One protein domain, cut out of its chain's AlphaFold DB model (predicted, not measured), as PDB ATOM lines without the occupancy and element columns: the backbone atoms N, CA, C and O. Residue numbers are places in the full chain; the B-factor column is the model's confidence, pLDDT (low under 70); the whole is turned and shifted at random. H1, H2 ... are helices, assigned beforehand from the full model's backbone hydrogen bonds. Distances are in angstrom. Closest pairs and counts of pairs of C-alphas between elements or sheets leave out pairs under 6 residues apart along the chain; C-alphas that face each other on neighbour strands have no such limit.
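This is residues 11 to 76 of the 109 residues of an uncharacterized protein of Thermobaculum terrenum (strain ATCC BAA-798 / YNP1) (UniProt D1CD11). Two long helices, running the same way and shifted along each other, make a thin rod: the later part of H1 lies beside the beginning of H2, and residues 34 to 46 fold back between the two. Residues 11 to 18 stick out at one end and residues 63 to 76 at the other. The printed part has 66 residues with two named helices, H1 then H2, and no named strand; the class is all helix. It is only just extended, close to loose, with a radius of gyration of the C-alphas of 16.6 A and spans of 64 by 17 by 13 A.

H1, residues 12 to 33, touches H2, residues 47 to 74, with its residues 23 to 27 alone, and H2 touches it with residues 47 to 50 alone. Their closest C-alphas, those of Val 23 and Ile 47, are 6.2 A apart. They run the same way at a shallow tilt of 20 degrees. In both helices every O i to N i+4 pair is within hydrogen-bond range.

H1 begins at C-alpha 12 (28.610, -49.185, -2.310) and is 31.6 A long. H2 ends at C-alpha 74 (59.198, -14.327, 34.324) and is 40.9 A long.

The C-alphas farthest apart, those of Ser 11 and Leu 76, are 64.6 A apart. The printed part has no cut; the link of 13 residues is long. Residues 72 to 76 have pLDDT under 70.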
ATOM      1  N   SER A  11      25.941 -52.992  -0.826       89.06
ATOM      2  CA  SER A  11      25.923 -51.877  -1.767       89.06
ATOM      3  C   SER A  11      27.091 -50.927  -1.474       89.06
ATOM      4  O   SER A  11      27.577 -50.822  -0.344       89.06
ATOM      5  N   VAL A  12      27.553 -50.197  -2.492       92.69
ATOM      6  CA  VAL A  12      28.610 -49.185  -2.310       92.69
ATOM      7  C   VAL A  12      28.198 -48.148  -1.257       92.69
ATOM      8  O   VAL A  12      29.031 -47.713  -0.463       92.69
ATOM      9  N   GLU A  13      26.913 -47.798  -1.193       93.44
ATOM     10  CA  GLU A  13      26.361 -46.863  -0.207       93.44
ATOM     11  C   GLU A  13      26.447 -47.406   1.225       93.44
ATOM     12  O   GLU A  13      26.834 -46.675   2.139       93.44
ATOM     13  N   GLU A  14      26.157 -48.694   1.428       93.00
ATOM     14  CA  GLU A  14      26.288 -49.356   2.730       93.00
ATOM     15  C   GLU A  14      27.744 -49.396   3.195       93.00
ATOM     16  O   GLU A  14      28.033 -49.128   4.364       93.00
ATOM     17  N   VAL A  15      28.672 -49.697   2.283       95.25
ATOM     18  CA  VAL A  15      30.111 -49.689   2.582       95.25
ATOM     19  C   VAL A  15      30.567 -48.285   2.972       95.25
ATOM     20  O   VAL A  15      31.256 -48.125   3.978       95.25
ATOM     21  N   GLN A  16      30.141 -47.256   2.236       94.31
ATOM     22  CA  GLN A  16      30.474 -45.868   2.561       94.31
ATOM     23  C   GLN A  16      29.870 -45.410   3.891       94.31
ATOM     24  O   GLN A  16      30.521 -44.685   4.643       94.31
ATOM     25  N   LEU A  17      28.643 -45.829   4.214       95.81
ATOM     26  CA  LEU A  17      28.032 -45.535   5.509       95.81
ATOM     27  C   LEU A  17      28.844 -46.157   6.648       95.81
ATOM     28  O   LEU A  17      29.237 -45.446   7.571       95.81
ATOM     29  N   ARG A  18      29.169 -47.451   6.546       96.00
ATOM     30  CA  ARG A  18      29.983 -48.154   7.549       96.00
ATOM     31  C   ARG A  18      31.368 -47.537   7.702       96.00
ATOM     32  O   ARG A  18      31.852 -47.434   8.825       96.00
ATOM     33  N   LEU A  19      31.984 -47.102   6.602       96.25
ATOM     34  CA  LEU A  19      33.276 -46.422   6.635       96.25
ATOM     35  C   LEU A  19      33.189 -45.097   7.399       96.25
ATOM     36  O   LEU A  19      33.989 -44.868   8.300       96.25
ATOM     37  N   ARG A  20      32.186 -44.259   7.103       96.38
ATOM     38  CA  ARG A  20      31.971 -42.996   7.829       96.38
ATOM     39  C   ARG A  20      31.744 -43.225   9.318       96.38
ATOM     40  O   ARG A  20      32.331 -42.528  10.140       96.38
ATOM     41  N   GLU A  21      30.945 -44.224   9.680       97.19
ATOM     42  CA  GLU A  21      30.756 -44.556  11.091       97.19
ATOM     43  C   GLU A  21      32.037 -45.077  11.758       97.19
ATOM     44  O   GLU A  21      32.269 -44.812  12.935       97.19
ATOM     45  N   ALA A  22      32.859 -45.846  11.040       97.69
ATOM     46  CA  ALA A  22      34.131 -46.340  11.558       97.69
ATOM     47  C   ALA A  22      35.108 -45.186  11.825       97.69
ATOM     48  O   ALA A  22      35.713 -45.144  12.895       97.69
ATOM     49  N   VAL A  23      35.201 -44.228  10.898       97.50
ATOM     50  CA  VAL A  23      36.009 -43.008  11.054       97.50
ATOM     51  C   VAL A  23      35.526 -42.178  12.246       97.50
ATOM     52  O   VAL A  23      36.335 -41.754  13.067       97.50
ATOM     53  N   GLU A  24      34.215 -42.001  12.414       96.94
ATOM     54  CA  GLU A  24      33.684 -41.235  13.548       96.94
ATOM     55  C   GLU A  24      33.954 -41.928  14.893       96.94
ATOM     56  O   GLU A  24      34.358 -41.282  15.861       96.94
ATOM     57  N   ARG A  25      33.813 -43.259  14.965       97.38
ATOM     58  CA  ARG A  25      34.188 -44.026  16.167       97.38
ATOM     59  C   ARG A  25      35.685 -43.935  16.455       97.38
ATOM     60  O   ARG A  25      36.070 -43.838  17.619       97.38
ATOM     61  N   TYR A  26      36.517 -43.947  15.416       97.56
ATOM     62  CA  TYR A  26      37.956 -43.751  15.551       97.56
ATOM     63  C   TYR A  26      38.269 -42.379  16.158       97.56
ATOM     64  O   TYR A  26      38.941 -42.308  17.187       97.56
ATOM     65  N   ARG A  27      37.684 -41.308  15.609       96.12
ATOM     66  CA  ARG A  27      37.815 -39.941  16.134       96.12
ATOM     67  C   ARG A  27      37.447 -39.860  17.616       96.12
ATOM     68  O   ARG A  27      38.194 -39.303  18.416       96.12
ATOM     69  N   GLN A  28      36.324 -40.465  18.003       95.62
ATOM     70  CA  GLN A  28      35.872 -40.499  19.397       95.62
ATOM     71  C   GLN A  28      36.854 -41.238  20.316       95.62
ATOM     72  O   GLN A  28      37.138 -40.761  21.414       95.62
ATOM     73  N   ALA A  29      37.409 -42.370  19.874       96.69
ATOM     74  CA  ALA A  29      38.404 -43.123  20.638       96.69
ATOM     75  C   ALA A  29      39.727 -42.350  20.798       96.69
ATOM     76  O   ALA A  29      40.333 -42.356  21.875       96.69
ATOM     77  N   VAL A  30      40.153 -41.640  19.751       95.88
ATOM     78  CA  VAL A  30      41.335 -40.771  19.783       95.88
ATOM     79  C   VAL A  30      41.144 -39.640  20.792       95.88
ATOM     80  O   VAL A  30      41.990 -39.455  21.663       95.88
ATOM     81  N   VAL A  31      40.011 -38.934  20.749       95.12
ATOM     82  CA  VAL A  31      39.713 -37.857  21.707       95.12
ATOM     83  C   VAL A  31      39.622 -38.395  23.140       95.12
ATOM     84  O   VAL A  31      40.195 -37.815  24.057       95.12
ATOM     85  N   ALA A  32      38.963 -39.538  23.350       94.94
ATOM     86  CA  ALA A  32      38.828 -40.137  24.679       94.94
ATOM     87  C   ALA A  32      40.169 -40.586  25.291       94.94
ATOM     88  O   ALA A  32      40.317 -40.585  26.514       94.94
ATOM     89  N   SER A  33      41.147 -40.962  24.463       95.19
ATOM     90  CA  SER A  33      42.495 -41.338  24.917       95.19
ATOM     91  C   SER A  33      43.418 -40.141  25.175       95.19
ATOM     92  O   SER A  33      44.461 -40.314  25.806       95.19
ATOM     93  N   HIS A  34      43.023 -38.934  24.757       93.06
ATOM     94  CA  HIS A  34      43.817 -37.707  24.856       93.06
ATOM     95  C   HIS A  34      43.033 -36.568  25.532       93.06
ATOM     96  O   HIS A  34      42.645 -35.603  24.876       93.06
ATOM     97  N   PRO A  35      42.795 -36.645  26.856       90.44
ATOM     98  CA  PRO A  35      41.998 -35.649  27.579       90.44
ATOM     99  C   PRO A  35      42.653 -34.260  27.661       90.44
ATOM    100  O   PRO A  35      42.002 -33.293  28.047       90.44
ATOM    101  N   ASP A  36      43.943 -34.151  27.343       90.44
ATOM    102  CA  ASP A  36      44.695 -32.899  27.244       90.44
ATOM    103  C   ASP A  36      44.438 -32.139  25.932       90.44
ATOM    104  O   ASP A  36      44.768 -30.954  25.832       90.44
ATOM    105  N   ILE A  37      43.841 -32.801  24.939       92.50
ATOM    106  CA  ILE A  37      43.591 -32.246  23.611       92.50
ATOM    107  C   ILE A  37      42.161 -31.709  23.521       92.50
ATOM    108  O   ILE A  37      41.203 -32.313  23.995       92.50
ATOM    109  N   VAL A  38      42.027 -30.548  22.878       91.38
ATOM    110  CA  VAL A  38      40.739 -29.909  22.593       91.38
ATOM    111  C   VAL A  38      40.034 -30.703  21.480       91.38
ATOM    112  O   VAL A  38      40.580 -30.766  20.376       91.38
ATOM    113  N   PRO A  39      38.859 -31.316  21.733       91.31
ATOM    114  CA  PRO A  39      38.172 -32.182  20.767       91.31
ATOM    115  C   PRO A  39      37.897 -31.522  19.415       91.31
ATOM    116  O   PRO A  39      37.927 -32.186  18.383       91.31
ATOM    117  N   GLU A  40      37.649 -30.215  19.425       92.19
ATOM    118  CA  GLU A  40      37.374 -29.391  18.250       92.19
ATOM    119  C   GLU A  40      38.590 -29.243  17.325       92.19
ATOM    120  O   GLU A  40      38.432 -28.817  16.192       92.19
ATOM    121  N   LEU A  41      39.800 -29.588  17.781       93.31
ATOM    122  CA  LEU A  41      41.006 -29.571  16.947       93.31
ATOM    123  C   LEU A  41      41.252 -30.896  16.210       93.31
ATOM    124  O   LEU A  41      42.147 -30.957  15.370       93.31
ATOM    125  N   VAL A  42      40.498 -31.951  16.535       94.69
ATOM    126  CA  VAL A  42      40.619 -33.270  15.902       94.69
ATOM    127  C   VAL A  42      39.529 -33.401  14.836       94.69
ATOM    128  O   VAL A  42      38.411 -33.850  15.104       94.69
ATOM    129  N   GLU A  43      39.870 -32.977  13.622       93.62
ATOM    130  CA  GLU A  43      38.998 -32.942  12.443       93.62
ATOM    131  C   GLU A  43      39.490 -33.915  11.356       93.62
ATOM    132  O   GLU A  43      40.676 -34.242  11.296       93.62
ATOM    133  N   GLY A  44      38.581 -34.378  10.492       94.25
ATOM    134  CA  GLY A  44      38.911 -35.244   9.355       94.25
ATOM    135  C   GLY A  44      37.775 -36.183   8.947       94.25
ATOM    136  O   GLY A  44      36.889 -36.498   9.742       94.25
ATOM    137  N   GLN A  45      37.801 -36.623   7.690       93.69
ATOM    138  CA  GLN A  45      36.903 -37.626   7.109       93.69
ATOM    139  C   GLN A  45      37.601 -38.969   6.856       93.69
ATOM    140  O   GLN A  45      36.930 -39.955   6.539       93.69
ATOM    141  N   THR A  46      38.923 -39.026   7.020       96.31
ATOM    142  CA  THR A  46      39.710 -40.262   6.989       96.31
ATOM    143  C   THR A  46      40.531 -40.425   8.265       96.31
ATOM    144  O   THR A  46      40.680 -39.491   9.053       96.31
ATOM    145  N   ILE A  47      41.065 -41.629   8.474       96.94
ATOM    146  CA  ILE A  47      41.948 -41.925   9.611       96.94
ATOM    147  C   ILE A  47      43.208 -41.058   9.532       96.94
ATOM    148  O   ILE A  47      43.609 -40.464  10.524       96.94
ATOM    149  N   GLU A  48      43.781 -40.915   8.339       97.19
ATOM    150  CA  GLU A  48      45.003 -40.145   8.104       97.19
ATOM    151  C   GLU A  48      44.803 -38.652   8.390       97.19
ATOM    152  O   GLU A  48      45.689 -38.004   8.943       97.19
ATOM    153  N   GLU A  49      43.640 -38.102   8.033       97.06
ATOM    154  CA  GLU A  49      43.289 -36.713   8.343       97.06
ATOM    155  C   GLU A  49      43.120 -36.496   9.852       97.06
ATOM    156  O   GLU A  49      43.615 -35.502  10.385       97.06
ATOM    157  N   ILE A  50      42.482 -37.447  10.542       97.44
ATOM    158  CA  ILE A  50      42.333 -37.428  12.004       97.44
ATOM    159  C   ILE A  50      43.699 -37.509  12.694       97.44
ATOM    160  O   ILE A  50      43.957 -36.770  13.641       97.44
ATOM    161  N   ASP A  51      44.595 -38.371  12.220       97.44
ATOM    162  CA  ASP A  51      45.938 -38.507  12.788       97.44
ATOM    163  C   ASP A  51      46.770 -37.243  12.554       97.44
ATOM    164  O   ASP A  51      47.452 -36.751  13.457       97.44
ATOM    165  N   ALA A  52      46.677 -36.659  11.358       97.44
ATOM    166  CA  ALA A  52      47.349 -35.406  11.052       97.44
ATOM    167  C   ALA A  52      46.835 -34.253  11.932       97.44
ATOM    168  O   ALA A  52      47.639 -33.474  12.453       97.44
ATOM    169  N   SER A  53      45.517 -34.140  12.129       96.31
ATOM    170  CA  SER A  53      44.937 -33.098  12.983       96.31
ATOM    171  C   SER A  53      45.286 -33.306  14.458       96.31
ATOM    172  O   SER A  53      45.623 -32.339  15.147       96.31
ATOM    173  N   LEU A  54      45.340 -34.558  14.924       96.19
ATOM    174  CA  LEU A  54      45.799 -34.914  16.266       96.19
ATOM    175  C   LEU A  54      47.231 -34.435  16.537       96.19
ATOM    176  O   LEU A  54      47.492 -33.822  17.576       96.19
ATOM    177  N   GLU A  55      48.159 -34.671  15.608       96.25
ATOM    178  CA  GLU A  55      49.552 -34.230  15.750       96.25
ATOM    179  C   GLU A  55      49.665 -32.701  15.807       96.25
ATOM    180  O   GLU A  55      50.391 -32.142  16.641       96.25
ATOM    181  N   VAL A  56      48.889 -31.997  14.978       95.38
ATOM    182  CA  VAL A  56      48.808 -30.529  15.011       95.38
ATOM    183  C   VAL A  56      48.266 -30.042  16.358       95.38
ATOM    184  O   VAL A  56      48.847 -29.133  16.966       95.38
ATOM    185  N   ALA A  57      47.193 -30.658  16.856       94.56
ATOM    186  CA  ALA A  57      46.576 -30.311  18.129       94.56
ATOM    187  C   ALA A  57      47.541 -30.537  19.306       94.56
ATOM    188  O   ALA A  57      47.718 -29.656  20.156       94.56
ATOM    189  N   ARG A  58      48.257 -31.668  19.308       94.12
ATOM    190  CA  ARG A  58      49.296 -31.988  20.296       94.12
ATOM    191  C   ARG A  58      50.423 -30.956  20.276       94.12
ATOM    192  O   ARG A  58      50.827 -30.462  21.332       94.12
ATOM    193  N   ALA A  59      50.918 -30.587  19.098       94.50
ATOM    194  CA  ALA A  59      51.970 -29.581  18.968       94.50
ATOM    195  C   ALA A  59      51.519 -28.200  19.484       94.50
ATOM    196  O   ALA A  59      52.293 -27.492  20.139       94.50
ATOM    197  N   ALA A  60      50.266 -27.818  19.224       91.81
ATOM    198  CA  ALA A  60      49.688 -26.571  19.720       91.81
ATOM    199  C   ALA A  60      49.571 -26.560  21.253       91.81
ATOM    200  O   ALA A  60      49.955 -25.573  21.894       91.81
ATOM    201  N   TYR A  61      49.109 -27.665  21.846       92.81
ATOM    202  CA  TYR A  61      49.051 -27.830  23.296       92.81
ATOM    203  C   TYR A  61      50.439 -27.689  23.933       92.81
ATOM    204  O   TYR A  61      50.637 -26.838  24.801       92.81
ATOM    205  N   GLN A  62      51.433 -28.435  23.439       93.19
ATOM    206  CA  GLN A  62      52.802 -28.388  23.970       93.19
ATOM    207  C   GLN A  62      53.407 -26.985  23.888       93.19
ATOM    208  O   GLN A  62      53.993 -26.496  24.853       93.19
ATOM    209  N   ARG A  63      53.204 -26.284  22.766       92.56
ATOM    210  CA  ARG A  63      53.653 -24.895  22.610       92.56
ATOM    211  C   ARG A  63      53.007 -23.963  23.637       92.56
ATOM    212  O   ARG A  63      53.662 -23.046  24.129       92.56
ATOM    213  N   THR A  64      51.734 -24.180  23.949       91.38
ATOM    214  CA  THR A  64      50.981 -23.364  24.910       91.38
ATOM    215  C   THR A  64      51.455 -23.622  26.336       91.38
ATOM    216  O   THR A  64      51.718 -22.671  27.072       91.38
ATOM    217  N   VAL A  65      51.649 -24.890  26.702       92.06
ATOM    218  CA  VAL A  65      52.218 -25.292  27.995       92.06
ATOM    219  C   VAL A  65      53.618 -24.712  28.181       92.06
ATOM    220  O   VAL A  65      53.914 -24.157  29.236       92.06
ATOM    221  N   GLU A  66      54.466 -24.785  27.157       92.38
ATOM    222  CA  GLU A  66      55.825 -24.247  27.222       92.38
ATOM    223  C   GLU A  66      55.826 -22.724  27.404       92.38
ATOM    224  O   GLU A  66      56.505 -22.203  28.289       92.38
ATOM    225  N   ARG A  67      54.991 -22.000  26.648       91.00
ATOM    226  CA  ARG A  67      54.823 -20.550  26.834       91.00
ATOM    227  C   ARG A  67      54.339 -20.210  28.241       91.00
ATOM    228  O   ARG A  67      54.896 -19.315  28.869       91.00
ATOM    229  N   ALA A  68      53.349 -20.937  28.758       89.25
ATOM    230  CA  ALA A  68      52.831 -20.718  30.105       89.25
ATOM    231  C   ALA A  68      53.913 -20.941  31.178       89.25
ATOM    232  O   ALA A  68      54.038 -20.133  32.101       89.25
ATOM    233  N   ARG A  69      54.742 -21.983  31.030       88.19
ATOM    234  CA  ARG A  69      55.889 -22.236  31.916       88.19
ATOM    235  C   ARG A  69      56.883 -21.080  31.878       88.19
ATOM    236  O   ARG A  69      57.209 -20.539  32.932       88.19
ATOM    237  N   GLN A  70      57.301 -20.643  30.694       85.94
ATOM    238  CA  GLN A  70      58.251 -19.538  30.536       85.94
ATOM    239  C   GLN A  70      57.717 -18.223  31.127       85.94
ATOM    240  O   GLN A  70      58.434 -17.532  31.851       85.94
ATOM    241  N   SER A  71      56.437 -17.907  30.904       77.00
ATOM    242  CA  SER A  71      55.802 -16.722  31.493       77.00
ATOM    243  C   SER A  71      55.660 -16.821  33.014       77.00
ATOM    244  O   SER A  71      55.859 -15.826  33.704       77.00
ATOM    245  N   SER A  72      55.390 -18.007  33.569       64.56
ATOM    246  CA  SER A  72      55.300 -18.193  35.027       64.56
ATOM    247  C   SER A  72      56.633 -17.959  35.750       64.56
ATOM    248  O   SER A  72      56.640 -17.459  36.872       64.56
ATOM    249  N   VAL A  73      57.762 -18.238  35.088       59.72
ATOM    250  CA  VAL A  73      59.107 -17.957  35.619       59.72
ATOM    251  C   VAL A  73      59.432 -16.459  35.551       59.72
ATOM    252  O   VAL A  73      60.163 -15.947  36.395       59.72
ATOM    253  N   GLN A  74      58.871 -15.734  34.578       58.69
ATOM    254  CA  GLN A  74      59.198 -14.327  34.324       58.69
ATOM    255  C   GLN A  74      58.228 -13.326  34.982       58.69
ATOM    256  O   GLN A  74      58.595 -12.174  35.206       58.69
ATOM    257  N   SER A  75      56.999 -13.736  35.314       53.47
ATOM    258  CA  SER A  75      55.920 -12.847  35.783       53.47
ATOM    259  C   SER A  75      55.653 -12.866  37.289       53.47
ATOM    260  O   SER A  75      54.555 -12.512  37.713       53.47
ATOM    261  N   LEU A  76      56.643 -13.187  38.123       53.78
ATOM    262  CA  LEU A  76      56.566 -12.850  39.546       53.78
ATOM    263  C   LEU A  76      57.496 -11.668  39.853       53.78
ATOM    264  O   LEU A  76      58.600 -11.876  40.357       53.78
TER     265      LEU A  76